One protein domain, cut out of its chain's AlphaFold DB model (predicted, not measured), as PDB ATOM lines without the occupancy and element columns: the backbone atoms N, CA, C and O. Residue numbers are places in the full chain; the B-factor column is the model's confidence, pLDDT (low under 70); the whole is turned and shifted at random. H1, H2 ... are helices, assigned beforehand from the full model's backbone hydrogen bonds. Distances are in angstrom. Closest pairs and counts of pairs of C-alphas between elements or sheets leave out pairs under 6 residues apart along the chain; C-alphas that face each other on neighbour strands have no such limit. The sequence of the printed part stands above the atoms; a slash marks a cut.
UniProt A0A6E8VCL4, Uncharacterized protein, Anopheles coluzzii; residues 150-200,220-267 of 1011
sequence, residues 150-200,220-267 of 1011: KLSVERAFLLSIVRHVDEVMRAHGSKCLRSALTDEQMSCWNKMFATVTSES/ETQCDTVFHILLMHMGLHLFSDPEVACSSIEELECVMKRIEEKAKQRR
ATOM      1  N   LYS A 150      57.129 299.818  75.892       82.31
ATOM      2  CA  LYS A 150      57.823 299.661  74.609       82.31
ATOM      3  C   LYS A 150      57.207 298.504  73.827       82.31
ATOM      4  O   LYS A 150      57.287 297.362  74.275       82.31
ATOM      5  N   LEU A 151      56.753 298.780  72.603       85.50
ATOM      6  CA  LEU A 151      56.222 297.774  71.671       85.50
ATOM      7  C   LEU A 151      57.151 296.562  71.473       85.50
ATOM      8  O   LEU A 151      56.689 295.441  71.302       85.50
ATOM      9  N   SER A 152      58.472 296.755  71.511       85.12
ATOM     10  CA  SER A 152      59.432 295.653  71.363       85.12
ATOM     11  C   SER A 152      59.447 294.677  72.544       85.12
ATOM     12  O   SER A 152      59.803 293.516  72.353       85.12
ATOM     13  N   VAL A 153      59.053 295.126  73.741       84.50
ATOM     14  CA  VAL A 153      58.875 294.273  74.926       84.50
ATOM     15  C   VAL A 153      57.499 293.613  74.872       84.50
ATOM     16  O   VAL A 153      57.423 292.399  75.023       84.50
ATOM     17  N   GLU A 154      56.451 294.368  74.528       86.94
ATOM     18  CA  GLU A 154      55.088 293.844  74.339       86.94
ATOM     19  C   GLU A 154      55.053 292.704  73.304       86.94
ATOM     20  O   GLU A 154      54.597 291.594  73.576       86.94
ATOM     21  N   ARG A 155      55.674 292.916  72.134       89.69
ATOM     22  CA  ARG A 155      55.820 291.881  71.102       89.69
ATOM     23  C   ARG A 155      56.594 290.660  71.607       89.69
ATOM     24  O   ARG A 155      56.254 289.542  71.238       89.69
ATOM     25  N   ALA A 156      57.630 290.837  72.430       88.06
ATOM     26  CA  ALA A 156      58.399 289.716  72.976       88.06
ATOM     27  C   ALA A 156      57.606 288.922  74.034       88.06
ATOM     28  O   ALA A 156      57.669 287.690  74.052       88.06
ATOM     29  N   PHE A 157      56.834 289.622  74.868       89.50
ATOM     30  CA  PHE A 157      55.935 289.064  75.873       89.50
ATOM     31  C   PHE A 157      54.823 288.228  75.227       89.50
ATOM     32  O   PHE A 157      54.741 287.018  75.465       89.50
ATOM     33  N   LEU A 158      54.043 288.830  74.326       91.44
ATOM     34  CA  LEU A 158      52.965 288.154  73.597       91.44
ATOM     35  C   LEU A 158      53.485 286.966  72.777       91.44
ATOM     36  O   LEU A 158      52.889 285.890  72.816       91.44
ATOM     37  N   LEU A 159      54.643 287.092  72.120       91.00
ATOM     38  CA  LEU A 159      55.251 285.993  71.359       91.00
ATOM     39  C   LEU A 159      55.683 284.820  72.256       91.00
ATOM     40  O   LEU A 159      55.654 283.669  71.823       91.00
ATOM     41  N   SER A 160      56.051 285.083  73.513       91.31
ATOM     42  CA  SER A 160      56.345 284.050  74.517       91.31
ATOM     43  C   SER A 160      55.083 283.305  74.976       91.31
ATOM     44  O   SER A 160      55.148 282.111  75.277       91.31
ATOM     45  N   ILE A 161      53.930 283.981  75.003       92.06
ATOM     46  CA  ILE A 161      52.618 283.385  75.297       92.06
ATOM     47  C   ILE A 161      52.128 282.567  74.095       92.06
ATOM     48  O   ILE A 161      51.810 281.389  74.239       92.06
ATOM     49  N   VAL A 162      52.136 283.153  72.896       93.44
ATOM     50  CA  VAL A 162      51.693 282.510  71.648       93.44
ATOM     51  C   VAL A 162      52.515 281.253  71.332       93.44
ATOM     52  O   VAL A 162      51.937 280.228  70.972       93.44
ATOM     53  N   ARG A 163      53.838 281.268  71.560       92.69
ATOM     54  CA  ARG A 163      54.684 280.060  71.461       92.69
ATOM     55  C   ARG A 163      54.301 278.967  72.458       92.69
ATOM     56  O   ARG A 163      54.275 277.809  72.071       92.69
ATOM     57  N   HIS A 164      53.951 279.311  73.699       90.94
ATOM     58  CA  HIS A 164      53.510 278.324  74.698       90.94
ATOM     59  C   HIS A 164      52.222 277.607  74.261       90.94
ATOM     60  O   HIS A 164      52.158 276.381  74.312       90.94
ATOM     61  N   VAL A 165      51.224 278.349  73.760       90.88
ATOM     62  CA  VAL A 165      49.982 277.769  73.203       90.88
ATOM     63  C   VAL A 165      50.295 276.827  72.037       90.88
ATOM     64  O   VAL A 165      49.828 275.690  72.002       90.88
ATOM     65  N   ASP A 166      51.106 277.289  71.090       90.62
ATOM     66  CA  ASP A 166      51.470 276.565  69.873       90.62
ATOM     67  C   ASP A 166      52.309 275.297  70.143       90.62
ATOM     68  O   ASP A 166      52.029 274.234  69.583       90.62
ATOM     69  N   GLU A 167      53.285 275.355  71.053       90.50
ATOM     70  CA  GLU A 167      54.069 274.192  71.494       90.50
ATOM     71  C   GLU A 167      53.176 273.123  72.144       90.50
ATOM     72  O   GLU A 167      53.267 271.941  71.790       90.50
ATOM     73  N   VAL A 168      52.251 273.532  73.022       87.56
ATOM     74  CA  VAL A 168      51.252 272.640  73.635       87.56
ATOM     75  C   VAL A 168      50.338 272.021  72.572       87.56
ATOM     76  O   VAL A 168      50.139 270.800  72.571       87.56
ATOM     77  N   MET A 169      49.823 272.816  71.628       86.75
ATOM     78  CA  MET A 169      48.948 272.316  70.562       86.75
ATOM     79  C   MET A 169      49.667 271.353  69.609       86.75
ATOM     80  O   MET A 169      49.066 270.349  69.221       86.75
ATOM     81  N   ARG A 170      50.953 271.558  69.284       86.88
ATOM     82  CA  ARG A 170      51.730 270.563  68.515       86.88
ATOM     83  C   ARG A 170      51.998 269.279  69.301       86.88
ATOM     84  O   ARG A 170      52.019 268.205  68.704       86.88
ATOM     85  N   ALA A 171      52.206 269.368  70.613       85.44
ATOM     86  CA  ALA A 171      52.507 268.208  71.453       85.44
ATOM     87  C   ALA A 171      51.268 267.353  71.803       85.44
ATOM     88  O   ALA A 171      51.401 266.139  71.986       85.44
ATOM     89  N   HIS A 172      50.073 267.955  71.884       80.62
ATOM     90  CA  HIS A 172      48.847 267.282  72.346       80.62
ATOM     91  C   HIS A 172      47.681 267.268  71.332       80.62
ATOM     92  O   HIS A 172      46.755 266.469  71.498       80.62
ATOM     93  N   GLY A 173      47.730 268.083  70.272       79.31
ATOM     94  CA  GLY A 173      46.660 268.254  69.278       79.31
ATOM     95  C   GLY A 173      45.490 269.114  69.779       79.31
ATOM     96  O   GLY A 173      45.305 269.282  70.981       79.31
ATOM     97  N   SER A 174      44.649 269.626  68.872       76.19
ATOM     98  CA  SER A 174      43.529 270.540  69.196       76.19
ATOM     99  C   SER A 174      42.554 270.009  70.261       76.19
ATOM    100  O   SER A 174      41.985 270.786  71.020       76.19
ATOM    101  N   LYS A 175      42.442 268.682  70.415       77.69
ATOM    102  CA  LYS A 175      41.639 267.998  71.453       77.69
ATOM    103  C   LYS A 175      42.095 268.250  72.902       77.69
ATOM    104  O   LYS A 175      41.495 267.703  73.825       77.69
ATOM    105  N   CYS A 176      43.171 269.008  73.110       82.25
ATOM    106  CA  CYS A 176      43.639 269.426  74.430       82.25
ATOM    107  C   CYS A 176      43.041 270.766  74.912       82.25
ATOM    108  O   CYS A 176      43.125 271.070  76.105       82.25
ATOM    109  N   LEU A 177      42.407 271.523  74.010       84.88
ATOM    110  CA  LEU A 177      41.644 272.738  74.301       84.88
ATOM    111  C   LEU A 177      40.278 272.392  74.919       84.88
ATOM    112  O   LEU A 177      39.672 271.390  74.540       84.88
ATOM    113  N   ARG A 178      39.774 273.235  75.828       84.50
ATOM    114  CA  ARG A 178      38.431 273.105  76.437       84.50
ATOM    115  C   ARG A 178      37.301 273.483  75.482       84.50
ATOM    116  O   ARG A 178      36.237 272.879  75.539       84.50
ATOM    117  N   SER A 179      37.544 274.466  74.617       84.12
ATOM    118  CA  SER A 179      36.728 274.738  73.434       84.12
ATOM    119  C   SER A 179      37.541 274.325  72.213       84.12
ATOM    120  O   SER A 179      38.669 274.790  72.048       84.12
ATOM    121  N   ALA A 180      37.020 273.411  71.400       80.06
ATOM    122  CA  ALA A 180      37.732 272.927  70.224       80.06
ATOM    123  C   ALA A 180      37.580 273.925  69.068       80.06
ATOM    124  O   ALA A 180      36.463 274.186  68.628       80.06
ATOM    125  N   LEU A 181      38.701 274.442  68.564       85.69
ATOM    126  CA  LEU A 181      38.721 275.265  67.355       85.69
ATOM    127  C   LEU A 181      38.391 274.421  66.111       85.69
ATOM    128  O   LEU A 181      38.812 273.263  66.013       85.69
ATOM    129  N   THR A 182      37.675 275.014  65.153       87.19
ATOM    130  CA  THR A 182      37.425 274.426  63.825       87.19
ATOM    131  C   THR A 182      38.710 274.353  62.995       87.19
ATOM    132  O   THR A 182      39.704 275.012  63.305       87.19
ATOM    133  N   ASP A 183      38.708 273.582  61.901       86.38
ATOM    134  CA  ASP A 183      39.860 273.523  60.986       86.38
ATOM    135  C   ASP A 183      40.167 274.896  60.342       86.38
ATOM    136  O   ASP A 183      41.325 275.208  60.059       86.38
ATOM    137  N   GLU A 184      39.157 275.755  60.183       87.81
ATOM    138  CA  GLU A 184      39.284 277.135  59.690       87.81
ATOM    139  C   GLU A 184      39.915 278.055  60.746       87.81
ATOM    140  O   GLU A 184      40.901 278.736  60.466       87.81
ATOM    141  N   GLN A 185      39.445 277.993  61.995       89.94
ATOM    142  CA  GLN A 185      40.026 278.737  63.121       89.94
ATOM    143  C   GLN A 185      41.472 278.288  63.409       89.94
ATOM    144  O   GLN A 185      42.360 279.112  63.643       89.94
ATOM    145  N   MET A 186      41.748 276.984  63.304       87.62
ATOM    146  CA  MET A 186      43.106 276.433  63.337       87.62
ATOM    147  C   MET A 186      43.947 276.899  62.140       87.62
ATOM    148  O   MET A 186      45.149 277.109  62.297       87.62
ATOM    149  N   SER A 187      43.360 277.083  60.953       88.81
ATOM    150  CA  SER A 187      44.049 277.688  59.807       88.81
ATOM    151  C   SER A 187      44.471 279.121  60.138       88.81
ATOM    152  O   SER A 187      45.655 279.438  60.029       88.81
ATOM    153  N   CYS A 188      43.561 279.952  60.655       90.12
ATOM    154  CA  CYS A 188      43.858 281.324  61.081       90.12
ATOM    155  C   CYS A 188      44.943 281.391  62.169       90.12
ATOM    156  O   CYS A 188      45.892 282.162  62.013       90.12
ATOM    157  N   TRP A 189      44.905 280.521  63.190       92.81
ATOM    158  CA  TRP A 189      46.010 280.395  64.155       92.81
ATOM    159  C   TRP A 189      47.346 280.068  63.468       92.81
ATOM    160  O   TRP A 189      48.364 280.696  63.756       92.81
ATOM    161  N   ASN A 190      47.366 279.091  62.557       90.50
ATOM    162  CA  ASN A 190      48.598 278.662  61.891       90.50
ATOM    163  C   ASN A 190      49.190 279.747  60.973       90.50
ATOM    164  O   ASN A 190      50.415 279.891  60.947       90.50
ATOM    165  N   LYS A 191      48.359 280.519  60.253       88.81
ATOM    166  CA  LYS A 191      48.832 281.654  59.440       88.81
ATOM    167  C   LYS A 191      49.406 282.760  60.338       88.81
ATOM    168  O   LYS A 191      50.576 283.112  60.188       88.81
ATOM    169  N   MET A 192      48.646 283.185  61.357       93.38
ATOM    170  CA  MET A 192      49.061 284.159  62.381       93.38
ATOM    171  C   MET A 192      50.413 283.776  62.993       93.38
ATOM    172  O   MET A 192      51.350 284.579  62.987       93.38
ATOM    173  N   PHE A 193      50.547 282.523  63.441       91.69
ATOM    174  CA  PHE A 193      51.769 282.012  64.054       91.69
ATOM    175  C   PHE A 193      52.964 282.034  63.090       91.69
ATOM    176  O   PHE A 193      54.070 282.425  63.475       91.69
ATOM    177  N   ALA A 194      52.759 281.629  61.832       90.06
ATOM    178  CA  ALA A 194      53.801 281.660  60.810       90.06
ATOM    179  C   ALA A 194      54.276 283.096  60.537       90.06
ATOM    180  O   ALA A 194      55.485 283.338  60.516       90.06
ATOM    181  N   THR A 195      53.348 284.049  60.419       87.62
ATOM    182  CA  THR A 195      53.644 285.476  60.235       87.62
ATOM    183  C   THR A 195      54.487 286.010  61.398       87.62
ATOM    184  O   THR A 195      55.642 286.384  61.185       87.62
ATOM    185  N   VAL A 196      53.998 285.921  62.645       88.62
ATOM    186  CA  VAL A 196      54.675 286.502  63.831       88.62
ATOM    187  C   VAL A 196      56.014 285.844  64.183       88.62
ATOM    188  O   VAL A 196      56.835 286.455  64.870       88.62
ATOM    189  N   THR A 197      56.268 284.614  63.720       86.00
ATOM    190  CA  THR A 197      57.555 283.930  63.932       86.00
ATOM    191  C   THR A 197      58.549 284.080  62.784       86.00
ATOM    192  O   THR A 197      59.748 283.933  63.040       86.00
ATOM    193  N   SER A 198      58.105 284.398  61.563       74.94
ATOM    194  CA  SER A 198      58.952 284.450  60.357       74.94
ATOM    195  C   SER A 198      60.181 285.362  60.506       74.94
ATOM    196  O   SER A 198      61.296 284.975  60.149       74.94
ATOM    197  N   GLU A 199      60.008 286.530  61.128       54.28
ATOM    198  CA  GLU A 199      61.078 287.501  61.385       54.28
ATOM    199  C   GLU A 199      62.017 287.135  62.540       54.28
ATOM    200  O   GLU A 199      63.084 287.732  62.693       54.28
ATOM    201  N   SER A 200      61.651 286.171  63.390       41.66
ATOM    202  CA  SER A 200      62.396 285.889  64.628       41.66
ATOM    203  C   SER A 200      63.759 285.206  64.407       41.66
ATOM    204  O   SER A 200      64.458 284.880  65.367       41.66
ATOM    205  N   GLU A 220      59.238 301.499  58.922       56.25
ATOM    206  CA  GLU A 220      58.871 300.180  58.358       56.25
ATOM    207  C   GLU A 220      58.875 299.120  59.489       56.25
ATOM    208  O   GLU A 220      57.830 298.576  59.845       56.25
ATOM    209  N   THR A 221      60.003 299.004  60.208       62.97
ATOM    210  CA  THR A 221      60.177 298.092  61.362       62.97
ATOM    211  C   THR A 221      59.190 298.344  62.526       62.97
ATOM    212  O   THR A 221      58.857 297.425  63.285       62.97
ATOM    213  N   GLN A 222      58.741 299.589  62.730       72.56
ATOM    214  CA  GLN A 222      57.804 299.934  63.805       72.56
ATOM    215  C   GLN A 222      56.365 299.547  63.443       72.56
ATOM    216  O   GLN A 222      55.683 298.961  64.286       72.56
ATOM    217  N   CYS A 223      55.934 299.784  62.203       77.94
ATOM    218  CA  CYS A 223      54.642 299.315  61.700       77.94
ATOM    219  C   CYS A 223      54.557 297.785  61.757       77.94
ATOM    220  O   CYS A 223      53.599 297.252  62.317       77.94
ATOM    221  N   ASP A 224      55.597 297.076  61.304       82.56
ATOM    222  CA  ASP A 224      55.673 295.612  61.413       82.56
ATOM    223  C   ASP A 224      55.535 295.151  62.875       82.56
ATOM    224  O   ASP A 224      54.848 294.176  63.179       82.56
ATOM    225  N   THR A 225      56.133 295.876  63.826       87.00
ATOM    226  CA  THR A 225      55.985 295.575  65.259       87.00
ATOM    227  C   THR A 225      54.534 295.738  65.736       87.00
ATOM    228  O   THR A 225      54.058 294.879  66.480       87.00
ATOM    229  N   VAL A 226      53.817 296.779  65.292       89.12
ATOM    230  CA  VAL A 226      52.392 297.001  65.613       89.12
ATOM    231  C   VAL A 226      51.506 295.896  65.031       89.12
ATOM    232  O   VAL A 226      50.710 295.312  65.767       89.12
ATOM    233  N   PHE A 227      51.676 295.544  63.751       89.81
ATOM    234  CA  PHE A 227      50.893 294.478  63.112       89.81
ATOM    235  C   PHE A 227      51.085 293.122  63.791       89.81
ATOM    236  O   PHE A 227      50.113 292.406  64.021       89.81
ATOM    237  N   HIS A 228      52.313 292.790  64.200       90.31
ATOM    238  CA  HIS A 228      52.555 291.572  64.968       90.31
ATOM    239  C   HIS A 228      51.861 291.576  66.339       90.31
ATOM    240  O   HIS A 228      51.397 290.525  66.772       90.31
ATOM    241  N   ILE A 229      51.768 292.721  67.026       91.62
ATOM    242  CA  ILE A 229      51.048 292.823  68.306       91.62
ATOM    243  C   ILE A 229      49.537 292.635  68.085       91.62
ATOM    244  O   ILE A 229      48.933 291.815  68.777       91.62
ATOM    245  N   LEU A 230      48.947 293.297  67.080       91.62
ATOM    246  CA  LEU A 230      47.538 293.104  66.699       91.62
ATOM    247  C   LEU A 230      47.235 291.634  66.374       91.62
ATOM    248  O   LEU A 230      46.339 291.046  66.977       91.62
ATOM    249  N   LEU A 231      48.028 291.015  65.493       92.88
ATOM    250  CA  LEU A 231      47.880 289.608  65.112       92.88
ATOM    251  C   LEU A 231      47.967 288.655  66.312       92.88
ATOM    252  O   LEU A 231      47.200 287.697  66.377       92.88
ATOM    253  N   MET A 232      48.851 288.911  67.281       94.06
ATOM    254  CA  MET A 232      48.938 288.083  68.489       94.06
ATOM    255  C   MET A 232      47.760 288.304  69.444       94.06
ATOM    256  O   MET A 232      47.282 287.328  70.019       94.06
ATOM    257  N   HIS A 233      47.243 289.529  69.588       92.50
ATOM    258  CA  HIS A 233      46.011 289.752  70.352       92.50
ATOM    259  C   HIS A 233      44.812 289.055  69.701       92.50
ATOM    260  O   HIS A 233      44.098 288.350  70.408       92.50
ATOM    261  N   MET A 234      44.623 289.164  68.379       92.94
ATOM    262  CA  MET A 234      43.543 288.456  67.671       92.94
ATOM    263  C   MET A 234      43.723 286.934  67.748       92.94
ATOM    264  O   MET A 234      42.785 286.209  68.070       92.94
ATOM    265  N   GLY A 235      44.952 286.441  67.568       92.25
ATOM    266  CA  GLY A 235      45.291 285.026  67.713       92.25
ATOM    267  C   GLY A 235      44.959 284.463  69.096       92.25
ATOM    268  O   GLY A 235      44.452 283.349  69.199       92.25
ATOM    269  N   LEU A 236      45.183 285.231  70.165       92.31
ATOM    270  CA  LEU A 236      44.753 284.862  71.518       92.31
ATOM    271  C   LEU A 236      43.239 285.052  71.724       92.31
ATOM    272  O   LEU A 236      42.636 284.314  72.504       92.31
ATOM    273  N   HIS A 237      42.607 285.993  71.015       91.38
ATOM    274  CA  HIS A 237      41.165 286.238  71.073       91.38
ATOM    275  C   HIS A 237      40.329 285.089  70.486       91.38
ATOM    276  O   HIS A 237      39.208 284.898  70.950       91.38
ATOM    277  N   LEU A 238      40.905 284.233  69.624       90.81
ATOM    278  CA  LEU A 238      40.298 282.968  69.162       90.81
ATOM    279  C   LEU A 238      39.793 282.064  70.311       90.81
ATOM    280  O   LEU A 238      38.907 281.238  70.103       90.81
ATOM    281  N   PHE A 239      40.331 282.202  71.530       89.81
ATOM    282  CA  PHE A 239      39.876 281.459  72.715       89.81
ATOM    283  C   PHE A 239      38.747 282.155  73.504       89.81
ATOM    284  O   PHE A 239      38.298 281.624  74.526       89.81
ATOM    285  N   SER A 240      38.296 283.328  73.058       88.38
ATOM    286  CA  SER A 240      37.168 284.101  73.595       88.38
ATOM    287  C   SER A 240      36.043 284.192  72.565       88.38
ATOM    288  O   SER A 240      34.985 283.613  72.797       88.38
ATOM    289  N   ASP A 241      36.311 284.858  71.441       87.88
ATOM    290  CA  ASP A 241      35.430 284.999  70.283       87.88
ATOM    291  C   ASP A 241      36.220 284.576  69.031       87.88
ATOM    292  O   ASP A 241      37.171 285.262  68.637       87.88
ATOM    293  N   PRO A 242      35.907 283.414  68.435       87.25
ATOM    294  CA  PRO A 242      36.660 282.903  67.305       87.25
ATOM    295  C   PRO A 242      36.218 283.482  65.957       87.25
ATOM    296  O   PRO A 242      36.966 283.339  64.991       87.25
ATOM    297  N   GLU A 243      35.042 284.105  65.864       87.50
ATOM    298  CA  GLU A 243      34.493 284.613  64.602       87.50
ATOM    299  C   GLU A 243      35.091 285.989  64.306       87.50
ATOM    300  O   GLU A 243      35.780 286.144  63.294       87.50
ATOM    301  N   VAL A 244      34.985 286.918  65.265       87.88
ATOM    302  CA  VAL A 244      35.654 288.234  65.235       87.88
ATOM    303  C   VAL A 244      37.162 288.081  65.040       87.88
ATOM    304  O   VAL A 244      37.783 288.807  64.262       87.88
ATOM    305  N   ALA A 245      37.778 287.128  65.742       89.69
ATOM    306  CA  ALA A 245      39.216 286.912  65.653       89.69
ATOM    307  C   ALA A 245      39.658 286.359  64.287       89.69
ATOM    308  O   ALA A 245      40.759 286.684  63.840       89.69
ATOM    309  N   CYS A 246      38.837 285.548  63.608       89.31
ATOM    310  CA  CYS A 246      39.185 285.026  62.284       89.31
ATOM    311  C   CYS A 246      39.156 286.114  61.206       89.31
ATOM    312  O   CYS A 246      40.158 286.253  60.502       89.31
ATOM    313  N   SER A 247      38.077 286.900  61.103       89.81
ATOM    314  CA  SER A 247      37.994 288.001  60.126       89.81
ATOM    315  C   SER A 247      39.128 289.006  60.334       89.81
ATOM    316  O   SER A 247      39.896 289.268  59.408       89.81
ATOM    317  N   SER A 248      39.339 289.432  61.585       89.31
ATOM    318  CA  SER A 248      40.418 290.352  61.960       89.31
ATOM    319  C   SER A 248      41.809 289.850  61.543       89.31
ATOM    320  O   SER A 248      42.638 290.634  61.087       89.31
ATOM    321  N   ILE A 249      42.099 288.546  61.674       90.31
ATOM    322  CA  ILE A 249      43.384 287.968  61.232       90.31
ATOM    323  C   ILE A 249      43.517 288.009  59.704       90.31
ATOM    324  O   ILE A 249      44.588 288.346  59.199       90.31
ATOM    325  N   GLU A 250      42.461 287.675  58.956       88.75
ATOM    326  CA  GLU A 250      42.512 287.664  57.489       88.75
ATOM    327  C   GLU A 250      42.609 289.077  56.890       88.75
ATOM    328  O   GLU A 250      43.368 289.288  55.938       88.75
ATOM    329  N   GLU A 251      41.936 290.058  57.495       88.62
ATOM    330  CA  GLU A 251      42.048 291.483  57.161       88.62
ATOM    331  C   GLU A 251      43.457 292.024  57.440       88.62
ATOM    332  O   GLU A 251      44.092 292.574  56.534       88.62
ATOM    333  N   LEU A 252      44.001 291.802  58.645       87.38
ATOM    334  CA  LEU A 252      45.366 292.217  59.008       87.38
ATOM    335  C   LEU A 252      46.418 291.594  58.082       87.38
ATOM    336  O   LEU A 252      47.358 292.266  57.657       87.38
ATOM    337  N   GLU A 253      46.253 290.326  57.707       84.50
ATOM    338  CA  GLU A 253      47.139 289.693  56.737       84.50
ATOM    339  C   GLU A 253      47.000 290.260  55.318       84.50
ATOM    340  O   GLU A 253      47.997 290.333  54.596       84.50
ATOM    341  N   CYS A 254      45.794 290.643  54.892       84.62
ATOM    342  CA  CYS A 254      45.572 291.326  53.616       84.62
ATOM    343  C   CYS A 254      46.283 292.689  53.602       84.62
ATOM    344  O   CYS A 254      47.025 292.997  52.666       84.62
ATOM    345  N   VAL A 255      46.145 293.456  54.688       84.12
ATOM    346  CA  VAL A 255      46.833 294.733  54.925       84.12
ATOM    347  C   VAL A 255      48.355 294.574  54.852       84.12
ATOM    348  O   VAL A 255      48.996 295.270  54.061       84.12
ATOM    349  N   MET A 256      48.944 293.622  55.585       80.94
ATOM    350  CA  MET A 256      50.395 293.376  55.549       80.94
ATOM    351  C   MET A 256      50.888 293.016  54.137       80.94
ATOM    352  O   MET A 256      51.907 293.545  53.687       80.94
ATOM    353  N   LYS A 257      50.137 292.191  53.391       82.25
ATOM    354  CA  LYS A 257      50.463 291.834  51.996       82.25
ATOM    355  C   LYS A 257      50.437 293.070  51.079       82.25
ATOM    356  O   LYS A 257      51.385 293.265  50.317       82.25
ATOM    357  N   ARG A 258      49.436 293.958  51.208       79.62
ATOM    358  CA  ARG A 258      49.368 295.239  50.466       79.62
ATOM    359  C   ARG A 258      50.542 296.172  50.792       79.62
ATOM    360  O   ARG A 258      51.094 296.792  49.880       79.62
ATOM    361  N   ILE A 259      50.954 296.262  52.061       78.19
ATOM    362  CA  ILE A 259      52.116 297.063  52.496       78.19
ATOM    363  C   ILE A 259      53.406 296.514  51.874       78.19
ATOM    364  O   ILE A 259      54.147 297.257  51.221       78.19
ATOM    365  N   GLU A 260      53.638 295.203  51.993       75.88
ATOM    366  CA  GLU A 260      54.762 294.513  51.356       75.88
ATOM    367  C   GLU A 260      54.805 294.755  49.836       75.88
ATOM    368  O   GLU A 260      55.879 294.945  49.260       75.88
ATOM    369  N   GLU A 261      53.657 294.738  49.158       77.12
ATOM    370  CA  GLU A 261      53.565 294.952  47.712       77.12
ATOM    371  C   GLU A 261      53.828 296.405  47.310       77.12
ATOM    372  O   GLU A 261      54.652 296.633  46.416       77.12
ATOM    373  N   LYS A 262      53.271 297.391  48.025       71.94
ATOM    374  CA  LYS A 262      53.638 298.812  47.861       71.94
ATOM    375  C   LYS A 262      55.145 299.030  48.080       71.94
ATOM    376  O   LYS A 262      55.785 299.733  47.290       71.94
ATOM    377  N   ALA A 263      55.758 298.371  49.067       70.12
ATOM    378  CA  ALA A 263      57.206 298.424  49.302       70.12
ATOM    379  C   ALA A 263      58.023 297.770  48.165       70.12
ATOM    380  O   ALA A 263      59.017 298.341  47.699       70.12
ATOM    381  N   LYS A 264      57.593 296.607  47.654       73.12
ATOM    382  CA  LYS A 264      58.211 295.923  46.498       73.12
ATOM    383  C   LYS A 264      58.131 296.776  45.227       73.12
ATOM    384  O   LYS A 264      59.126 296.860  44.507       73.12
ATOM    385  N   GLN A 265      57.005 297.446  44.975       68.88
ATOM    386  CA  GLN A 265      56.831 298.365  43.842       68.88
ATOM    387  C   GLN A 265      57.761 299.588  43.959       68.88
ATOM    388  O   GLN A 265      58.534 299.858  43.035       68.88
ATOM    389  N   ARG A 266      57.787 300.263  45.123       64.69
ATOM    390  CA  ARG A 266      58.712 301.386  45.401       64.69
ATOM    391  C   ARG A 266      60.184 300.989  45.189       64.69
ATOM    392  O   ARG A 266      60.946 301.756  44.601       64.69
ATOM    393  N   ARG A 267      60.584 299.771  45.588       63.81
ATOM    394  CA  ARG A 267      61.947 299.230  45.380       63.81
ATOM    395  C   ARG A 267      62.267 298.845  43.925       63.81
ATOM    396  O   ARG A 267      63.444 298.791  43.575       63.81
TER     397      ARG A 267
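Overview. This is residues 150 to 200 and 220 to 267 of the 1011 residues of an uncharacterized protein of Anopheles coluzzii (UniProt A0A6E8VCL4). Four helices make a compact diamond: H2 and H3 run side by side through the middle, H1 crosses them on one side, mostly over H3 and with a slight contact to H2, and H4 packs on the other side. H2, H3 and H4 form an up-and-down bundle, in which each helix runs against the one before it in the chain. The printed part has 99 residues, with four named helices in the order H1, H2, H3, H4 and no named strand, and its class is all helix. The whole is compact, with a radius of gyration of the C-alphas of 14.0 A, yet elongated in outline, spanning 46 by 26 by 20 A.

Arrangement. Begin with H1, residues 151 to 172, and look across to H3, residues 220 to 237: they touch, closest at the C-alphas of Arg 155 and Ile 229, 5.6 A apart. These two run the same way at a steep tilt of 43 degrees. H2, residues 183 to 198, only just touches H1, with 3 pairs of C-alphas within 8 A, the closest those of Leu 159 and Val 196 at 7.6 A; they run opposite ways at a steep tilt of 48 degrees. H2 and H3 touch, closest at the C-alphas of Val 196 and His 228, 5.6 A apart, and run opposite ways at a shallow tilt of 30 degrees. H4, residues 242 to 267, forms a helical hairpin with H3, at a shallow tilt of 16 degrees; their closest C-alphas are those of Met 234 and Ala 245, 5.0 A apart. H4 touches H2 with residues 242 to 250 alone, closest at the C-alphas of Cys 246 and Cys 188, 6.1 A apart, at a steep tilt of 39 degrees. H1 and H4 are apart. In H1, H2, H3 and H4 every O i to N i+4 pair is within hydrogen-bond range.

Along the chain. Find C-alpha 151 at (56.222, 297.774, 71.671); from there H1 runs 31.4 A to His 172. H2 runs 22.0 A from Asp 183 to Ser 198. H3 starts at C-alpha 220, (58.871, 300.180, 58.358), and covers 25.9 A to His 237. H4, the longest, runs 37.2 A from Pro 242 to C-alpha 267 at (61.947, 299.230, 45.380).

Size, cuts and confidence. The C-alphas farthest apart, those of Arg 178 and Arg 267, are 46.9 A apart. Residues 201 to 219 are not printed, and C-alphas 200 and 220 stand 16.0 A apart across this cut. Of the links printed whole, H1 to H2 is short and H3 to H4 tight. The mean pLDDT of the printed part is 84.6; look for values under 70 at residues 199 to 200, 220 to 221 and 265 to 267 of this model.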